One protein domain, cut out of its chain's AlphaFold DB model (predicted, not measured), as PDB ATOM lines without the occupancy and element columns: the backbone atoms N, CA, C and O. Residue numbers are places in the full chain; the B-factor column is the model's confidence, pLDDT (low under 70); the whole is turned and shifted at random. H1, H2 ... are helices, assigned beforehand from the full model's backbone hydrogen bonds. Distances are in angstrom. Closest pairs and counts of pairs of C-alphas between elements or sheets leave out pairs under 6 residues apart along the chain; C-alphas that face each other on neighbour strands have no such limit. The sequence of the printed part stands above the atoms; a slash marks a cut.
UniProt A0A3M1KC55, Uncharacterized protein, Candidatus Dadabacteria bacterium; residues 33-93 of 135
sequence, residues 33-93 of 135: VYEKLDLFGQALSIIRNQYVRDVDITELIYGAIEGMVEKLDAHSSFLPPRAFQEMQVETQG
ATOM      1  N   VAL A  33     217.545 221.136 353.739       86.19
ATOM      2  CA  VAL A  33     216.739 222.095 352.962       86.19
ATOM      3  C   VAL A  33     215.988 223.033 353.895       86.19
ATOM      4  O   VAL A  33     216.009 224.243 353.676       86.19
ATOM      5  N   TYR A  34     215.377 222.501 354.955       88.44
ATOM      6  CA  TYR A  34     214.673 223.320 355.941       88.44
ATOM      7  C   TYR A  34     215.623 224.283 356.659       88.44
ATOM      8  O   TYR A  34     215.298 225.461 356.780       88.44
ATOM      9  N   GLU A  35     216.840 223.848 357.001       89.62
ATOM     10  CA  GLU A  35     217.865 224.726 357.586       89.62
ATOM     11  C   GLU A  35     218.233 225.903 356.657       89.62
ATOM     12  O   GLU A  35     218.364 227.050 357.092       89.62
ATOM     13  N   LYS A  36     218.344 225.654 355.344       90.44
ATOM     14  CA  LYS A  36     218.614 226.708 354.348       90.44
ATOM     15  C   LYS A  36     217.435 227.673 354.202       90.44
ATOM     16  O   LYS A  36     217.653 228.871 354.013       90.44
ATOM     17  N   LEU A  37     216.201 227.176 354.301       91.69
ATOM     18  CA  LEU A  37     215.002 228.020 354.300       91.69
ATOM     19  C   LEU A  37     214.924 228.887 355.561       91.69
ATOM     20  O   LEU A  37     214.573 230.064 355.460       91.69
ATOM     21  N   ASP A  38     215.322 228.357 356.718       92.94
ATOM     22  CA  ASP A  38     215.404 229.124 357.963       92.94
ATOM     23  C   ASP A  38     216.447 230.242 357.865       92.94
ATOM     24  O   ASP A  38     216.190 231.372 358.289       92.94
ATOM     25  N   LEU A  39     217.610 229.963 357.268       93.19
ATOM     26  CA  LEU A  39     218.630 230.980 357.003       93.19
ATOM     27  C   LEU A  39     218.094 232.092 356.088       93.19
ATOM     28  O   LEU A  39     218.276 233.279 356.373       93.19
ATOM     29  N   PHE A  40     217.398 231.721 355.011       94.38
ATOM     30  CA  PHE A  40     216.767 232.680 354.104       94.38
ATOM     31  C   PHE A  40     215.712 233.538 354.822       94.38
ATOM     32  O   PHE A  40     215.712 234.766 354.702       94.38
ATOM     33  N   GLY A  41     214.851 232.911 355.630       94.06
ATOM     34  CA  GLY A  41     213.835 233.605 356.422       94.06
ATOM     35  C   GLY A  41     214.431 234.586 357.437       94.06
ATOM     36  O   GLY A  41     213.916 235.696 357.603       94.06
ATOM     37  N   GLN A  42     215.547 234.221 358.075       94.38
ATOM     38  CA  GLN A  42     216.282 235.107 358.980       94.38
ATOM     39  C   GLN A  42     216.823 236.340 358.254       94.38
ATOM     40  O   GLN A  42     216.618 237.459 358.732       94.38
ATOM     41  N   ALA A  43     217.443 236.161 357.085       94.19
ATOM     42  CA  ALA A  43     217.939 237.274 356.277       94.19
ATOM     43  C   ALA A  43     216.806 238.238 355.885       94.19
ATOM     44  O   ALA A  43     216.927 239.451 356.073       94.19
ATOM     45  N   LEU A  44     215.667 237.706 355.430       94.06
ATOM     46  CA  LEU A  44     214.498 238.513 355.075       94.06
ATOM     47  C   LEU A  44     213.928 239.274 356.285       94.06
ATOM     48  O   LEU A  44     213.549 240.440 356.169       94.06
ATOM     49  N   SER A  45     213.898 238.636 357.459       92.31
ATOM     50  CA  SER A  45     213.444 239.264 358.707       92.31
ATOM     51  C   SER A  45     214.356 240.414 359.139       92.31
ATOM     52  O   SER A  45     213.868 241.481 359.516       92.31
ATOM     53  N   ILE A  46     215.675 240.223 359.039       93.69
ATOM     54  CA  ILE A  46     216.674 241.261 359.319       93.69
ATOM     55  C   ILE A  46     216.460 242.459 358.393       93.69
ATOM     56  O   ILE A  46     216.340 243.580 358.882       93.69
ATOM     57  N   ILE A  47     216.335 242.227 357.082       92.44
ATOM     58  CA  ILE A  47     216.100 243.294 356.100       92.44
ATOM     59  C   ILE A  47     214.821 244.059 356.443       92.44
ATOM     60  O   ILE A  47     214.858 245.277 356.586       92.44
ATOM     61  N   ARG A  48     213.703 243.361 356.654       87.50
ATOM     62  CA  ARG A  48     212.420 244.002 356.969       87.50
ATOM     63  C   ARG A  48     212.478 244.871 358.228       87.50
ATOM     64  O   ARG A  48     211.858 245.925 358.260       87.50
ATOM     65  N   ASN A  49     213.177 244.417 359.267       89.75
ATOM     66  CA  ASN A  49     213.135 245.064 360.581       89.75
ATOM     67  C   ASN A  49     214.234 246.118 360.783       89.75
ATOM     68  O   ASN A  49     214.095 246.974 361.652       89.75
ATOM     69  N   GLN A  50     215.348 246.017 360.054       92.12
ATOM     70  CA  GLN A  50     216.527 246.867 360.254       92.12
ATOM     71  C   GLN A  50     216.800 247.810 359.080       92.12
ATOM     72  O   GLN A  50     217.651 248.694 359.198       92.12
ATOM     73  N   TYR A  51     216.113 247.644 357.947       93.31
ATOM     74  CA  TYR A  51     216.275 248.556 356.824       93.31
ATOM     75  C   TYR A  51     215.605 249.906 357.098       93.31
ATOM     76  O   TYR A  51     214.553 250.004 357.719       93.31
ATOM     77  N   VAL A  52     216.244 250.971 356.618       89.00
ATOM     78  CA  VAL A  52     215.878 252.367 356.918       89.00
ATOM     79  C   VAL A  52     214.559 252.819 356.274       89.00
ATOM     80  O   VAL A  52     214.013 253.851 356.653       89.00
ATOM     81  N   ARG A  53     214.056 252.080 355.279       89.12
ATOM     82  CA  ARG A  53     212.820 252.382 354.543       89.12
ATOM     83  C   ARG A  53     211.887 251.181 354.557       89.12
ATOM     84  O   ARG A  53     212.346 250.047 354.654       89.12
ATOM     85  N   ASP A  54     210.604 251.448 354.352       85.62
ATOM     86  CA  ASP A  54     209.637 250.394 354.075       85.62
ATOM     87  C   ASP A  54     210.047 249.624 352.816       85.62
ATOM     88  O   ASP A  54     210.435 250.203 351.794       85.62
ATOM     89  N   VAL A  55     209.988 248.300 352.921       88.56
ATOM     90  CA  VAL A  55     210.364 247.354 351.870       88.56
ATOM     91  C   VAL A  55     209.175 246.475 351.531       88.56
ATOM     92  O   VAL A  55     208.536 245.907 352.418       88.56
ATOM     93  N   ASP A  56     208.903 246.333 350.236       91.75
ATOM     94  CA  ASP A  56     207.935 245.363 349.739       91.75
ATOM     95  C   ASP A  56     208.570 243.968 349.742       91.75
ATOM     96  O   ASP A  56     209.519 243.682 349.011       91.75
ATOM     97  N   ILE A  57     208.041 243.093 350.593       90.69
ATOM     98  CA  ILE A  57     208.515 241.714 350.727       90.69
ATOM     99  C   ILE A  57     208.320 240.925 349.430       90.69
ATOM    100  O   ILE A  57     209.136 240.059 349.118       90.69
ATOM    101  N   THR A  58     207.274 241.232 348.665       92.88
ATOM    102  CA  THR A  58     206.980 240.567 347.394       92.88
ATOM    103  C   THR A  58     208.091 240.836 346.386       92.88
ATOM    104  O   THR A  58     208.627 239.899 345.798       92.88
ATOM    105  N   GLU A  59     208.505 242.098 346.263       91.94
ATOM    106  CA  GLU A  59     209.597 242.509 345.373       91.94
ATOM    107  C   GLU A  59     210.939 241.891 345.793       91.94
ATOM    108  O   GLU A  59     211.702 241.426 344.948       91.94
ATOM    109  N   LEU A  60     211.212 241.798 347.102       93.12
ATOM    110  CA  LEU A  60     212.418 241.128 347.602       93.12
ATOM    111  C   LEU A  60     212.437 239.631 347.272       93.12
ATOM    112  O   LEU A  60     213.487 239.092 346.924       93.12
ATOM    113  N   ILE A  61     211.290 238.954 347.370       93.88
ATOM    114  CA  ILE A  61     211.172 237.538 347.005       93.88
ATOM    115  C   ILE A  61     211.360 237.359 345.498       93.88
ATOM    116  O   ILE A  61     212.087 236.455 345.092       93.88
ATOM    117  N   TYR A  62     210.759 238.213 344.668       95.12
ATOM    118  CA  TYR A  62     210.957 238.153 343.218       95.12
ATOM    119  C   TYR A  62     212.421 238.356 342.832       95.12
ATOM    120  O   TYR A  62     212.947 237.535 342.082       95.12
ATOM    121  N   GLY A  63     213.104 239.345 343.413       93.31
ATOM    122  CA  GLY A  63     214.537 239.545 343.182       93.31
ATOM    123  C   GLY A  63     215.398 238.376 343.678       93.31
ATOM    124  O   GLY A  63     216.373 237.999 343.031       93.31
ATOM    125  N   ALA A  64     215.026 237.742 344.797       94.56
ATOM    126  CA  ALA A  64     215.713 236.541 345.271       94.56
ATOM    127  C   ALA A  64     215.550 235.363 344.297       94.56
ATOM    128  O   ALA A  64     216.520 234.656 344.024       94.56
ATOM    129  N   ILE A  65     214.344 235.155 343.756       94.25
ATOM    130  CA  ILE A  65     214.082 234.112 342.755       94.25
ATOM    131  C   ILE A  65     214.843 234.406 341.462       94.25
ATOM    132  O   ILE A  65     215.485 233.505 340.930       94.25
ATOM    133  N   GLU A  66     214.824 235.651 340.993       92.94
ATOM    134  CA  GLU A  66     215.569 236.082 339.809       92.94
ATOM    135  C   GLU A  66     217.065 235.770 339.941       92.94
ATOM    136  O   GLU A  66     217.613 235.071 339.091       92.94
ATOM    137  N   GLY A  67     217.696 236.152 341.056       91.94
ATOM    138  CA  GLY A  67     219.109 235.847 341.301       91.94
ATOM    139  C   GLY A  67     219.412 234.348 341.433       91.94
ATOM    140  O   GLY A  67     220.484 233.893 341.027       91.94
ATOM    141  N   MET A  68     218.478 233.549 341.968       93.31
ATOM    142  CA  MET A  68     218.623 232.085 341.998       93.31
ATOM    143  C   MET A  68     218.588 231.482 340.591       93.31
ATOM    144  O   MET A  68     219.382 230.591 340.291       93.31
ATOM    145  N   VAL A  69     217.684 231.965 339.738       93.81
ATOM    146  CA  VAL A  69     217.523 231.477 338.364       93.81
ATOM    147  C   VAL A  69     218.694 231.915 337.483       93.81
ATOM    148  O   VAL A  69     219.241 231.083 336.766       93.81
ATOM    149  N   GLU A  70     219.157 233.160 337.610       91.44
ATOM    150  CA  GLU A  70     220.346 233.664 336.905       91.44
ATOM    151  C   GLU A  70     221.602 232.843 337.246       91.44
ATOM    152  O   GLU A  70     222.488 232.637 336.415       91.44
ATOM    153  N   LYS A  71     221.680 232.326 338.479       92.31
ATOM    154  CA  LYS A  71     222.800 231.484 338.907       92.31
ATOM    155  C   LYS A  71     222.728 230.050 338.378       92.31
ATOM    156  O   LYS A  71     223.761 229.376 338.378       92.31
ATOM    157  N   LEU A  72     221.549 229.585 337.968       92.88
ATOM    158  CA  LEU A  72     221.334 228.222 337.490       92.88
ATOM    159  C   LEU A  72     221.951 228.025 336.103       92.88
ATOM    160  O   LEU A  72     222.790 227.141 335.929       92.88
ATOM    161  N   ASP A  73     221.565 228.861 335.140       89.88
ATOM    162  CA  ASP A  73     222.137 228.876 333.795       89.88
ATOM    163  C   ASP A  73     221.868 230.217 333.075       89.88
ATOM    164  O   ASP A  73     221.028 231.007 333.492       89.88
ATOM    165  N   ALA A  74     222.591 230.471 331.977       86.81
ATOM    166  CA  ALA A  74     222.541 231.737 331.233       86.81
ATOM    167  C   ALA A  74     221.305 231.914 330.322       86.81
ATOM    168  O   ALA A  74     221.158 232.955 329.680       86.81
ATOM    169  N   HIS A  75     220.456 230.895 330.200       90.25
ATOM    170  CA  HIS A  75     219.261 230.895 329.352       90.25
ATOM    171  C   HIS A  75     217.958 230.833 330.157       90.25
ATOM    172  O   HIS A  75     216.880 231.050 329.602       90.25
ATOM    173  N   SER A  76     218.051 230.571 331.454       90.19
ATOM    174  CA  SER A  76     216.955 230.582 332.397       90.19
ATOM    175  C   SER A  76     216.758 231.997 332.930       90.19
ATOM    176  O   SER A  76     217.696 232.678 333.335       90.19
ATOM    177  N   SER A  77     215.509 232.452 332.931       90.44
ATOM    178  CA  SER A  77     215.118 233.738 333.505       90.44
ATOM    179  C   SER A  77     213.804 233.589 334.260       90.44
ATOM    180  O   SER A  77     212.946 232.777 333.902       90.44
ATOM    181  N   PHE A  78     213.661 234.356 335.335       93.81
ATOM    182  CA  PHE A  78     212.410 234.477 336.069       93.81
ATOM    183  C   PHE A  78     211.692 235.745 335.614       93.81
ATOM    184  O   PHE A  78     212.285 236.819 335.597       93.81
ATOM    185  N   LEU A  79     210.411 235.629 335.261       92.25
ATOM    186  CA  LEU A  79     209.584 236.775 334.896       92.25
ATOM    187  C   LEU A  79     208.595 237.069 336.027       92.25
ATOM    188  O   LEU A  79     207.634 236.306 336.196       92.25
ATOM    189  N   PRO A  80     208.775 238.160 336.795       92.19
ATOM    190  CA  PRO A  80     207.762 238.574 337.753       92.19
ATOM    191  C   PRO A  80     206.450 238.915 337.021       92.19
ATOM    192  O   PRO A  80     206.477 239.283 335.841       92.19
ATOM    193  N   PRO A  81     205.286 238.843 337.695       89.38
ATOM    194  CA  PRO A  81     203.977 238.979 337.051       89.38
ATOM    195  C   PRO A  81     203.831 240.224 336.173       89.38
ATOM    196  O   PRO A  81     203.236 240.156 335.100       89.38
ATOM    197  N   ARG A  82     204.412 241.349 336.602       86.38
ATOM    198  CA  ARG A  82     204.420 242.596 335.834       86.38
ATOM    199  C   ARG A  82     205.214 242.472 334.532       86.38
ATOM    200  O   ARG A  82     204.682 242.795 333.477       86.38
ATOM    201  N   ALA A  83     206.446 241.967 334.592       87.50
ATOM    202  CA  ALA A  83     207.275 241.768 333.403       87.50
ATOM    203  C   ALA A  83     206.631 240.760 332.438       87.50
ATOM    204  O   ALA A  83     206.643 240.952 331.227       87.50
ATOM    205  N   PHE A  84     205.991 239.716 332.973       88.94
ATOM    206  CA  PHE A  84     205.235 238.761 332.168       88.94
ATOM    207  C   PHE A  84     204.026 239.407 331.469       88.94
ATOM    208  O   PHE A  84     203.744 239.105 330.310       88.94
ATOM    209  N   GLN A  85     203.303 240.305 332.144       83.12
ATOM    210  CA  GLN A  85     202.217 241.076 331.527       83.12
ATOM    211  C   GLN A  85     202.733 242.013 330.432       83.12
ATOM    212  O   GLN A  85     202.144 242.065 329.357       83.12
ATOM    213  N   GLU A  86     203.843 242.709 330.675       81.56
ATOM    214  CA  GLU A  86     204.478 243.598 329.695       81.56
ATOM    215  C   GLU A  86     204.957 242.817 328.457       81.56
ATOM    216  O   GLU A  86     204.643 243.204 327.333       81.56
ATOM    217  N   MET A  87     205.595 241.656 328.643       85.88
ATOM    218  CA  MET A  87     205.991 240.755 327.551       85.88
ATOM    219  C   MET A  87     204.784 240.248 326.749       85.88
ATOM    220  O   MET A  87     204.844 240.143 325.523       85.88
ATOM    221  N   GLN A  88     203.677 239.918 327.421       81.19
ATOM    222  CA  GLN A  88     202.446 239.517 326.740       81.19
ATOM    223  C   GLN A  88     201.862 240.660 325.916       81.19
ATOM    224  O   GLN A  88     201.458 240.426 324.783       81.19
ATOM    225  N   VAL A  89     201.853 241.879 326.454       75.94
ATOM    226  CA  VAL A  89     201.432 243.081 325.724       75.94
ATOM    227  C   VAL A  89     202.307 243.302 324.493       75.94
ATOM    228  O   VAL A  89     201.774 243.512 323.409       75.94
ATOM    229  N   GLU A  90     203.627 243.186 324.630       75.69
ATOM    230  CA  GLU A  90     204.565 243.317 323.512       75.69
ATOM    231  C   GLU A  90     204.341 242.233 322.446       75.69
ATOM    232  O   GLU A  90     204.270 242.532 321.257       75.69
ATOM    233  N   THR A  91     204.147 240.980 322.870       78.25
ATOM    234  CA  THR A  91     203.937 239.836 321.966       78.25
ATOM    235  C   THR A  91     202.584 239.898 321.256       78.25
ATOM    236  O   THR A  91     202.470 239.520 320.093       78.25
ATOM    237  N   GLN A  92     201.545 240.353 321.956       72.50
ATOM    238  CA  GLN A  92     200.196 240.503 321.406       72.50
ATOM    239  C   GLN A  92     200.036 241.816 320.624       72.50
ATOM    240  O   GLN A  92     199.052 241.982 319.910       72.50
ATOM    241  N   GLY A  93     200.987 242.748 320.751       63.81
ATOM    242  CA  GLY A  93     200.897 244.101 320.205       63.81
ATOM    243  C   GLY A  93     199.912 245.011 320.952       63.81
ATOM    244  O   GLY A  93     199.715 246.149 320.550       63.81
TER     245      GLY A  93
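This is residues 33 to 93 of the 135 residues of an uncharacterized protein of Candidatus Dadabacteria bacterium (UniProt A0A3M1KC55). Picture a loose zigzag of three helices. H1 and H2 make an open V that narrows where H1 ends and H2 begins; the chain then folds back over residues 73 to 80, and H3 points away as an arm whose far part, residues 88 to 92 with Gly 93 after it, sticks out. No helix touches another, and H1 and H2 come near each other at the narrow end of the V. The printed part has 61 residues with three named helices in the order H1, H2, H3 and no named strand, and its class is all helix. It is loose, with a radius of gyration of the C-alphas of 14.8 A, and the C-alphas span 43 by 29 by 16 A.

Find C-alpha 33 at (216.739, 222.095, 352.962); from there H1, residues 33 to 50, runs 25.8 A from first to last C-alpha. At 18 residues it is the longest helix. Move on to C-alpha 57 at (208.515, 241.714, 350.727), where H2, residues 57 to 72, begins, and go with it 22.8 A to C-alpha 72. H3, residues 81 to 92, is the last element; it covers 16.2 A and ends with C-alpha 92 at (200.196, 240.503, 321.406).

Look first at the end of H1 and the beginning of H2. The two helices are close but not clearly touching, with 1 pair of C-alphas within 8 A, those of Arg 48 and Ile 57, 7.7 A apart. Their lines stand at a steep tilt of 46 degrees, and they run opposite ways. Their centres are 14.0 A apart. Going on to H3, you find it apart from H2 and apart from H1. In the backbones of H1, H2 and H3, every O i to N i+4 pair is within hydrogen-bond range.

The C-alphas farthest apart are those of Glu 35 and Gly 93, at 45.4 A. Three stretches stand free: residues 33 to 39, which belong to H1; residues 49 to 54; and residues 88 to 93, of which 88 to 92 belong to H3. The body without them has 42 residues and spans 32 by 23 by 9 A. Both links are short but not tight, with 6 residues between H1 and H2 and 8 between H2 and H3. The printed part has no cut. In the B-factor column you find a mean pLDDT of 89.4 for the printed part, a mean of 82 for H3, and one residue under 70, Gly 93.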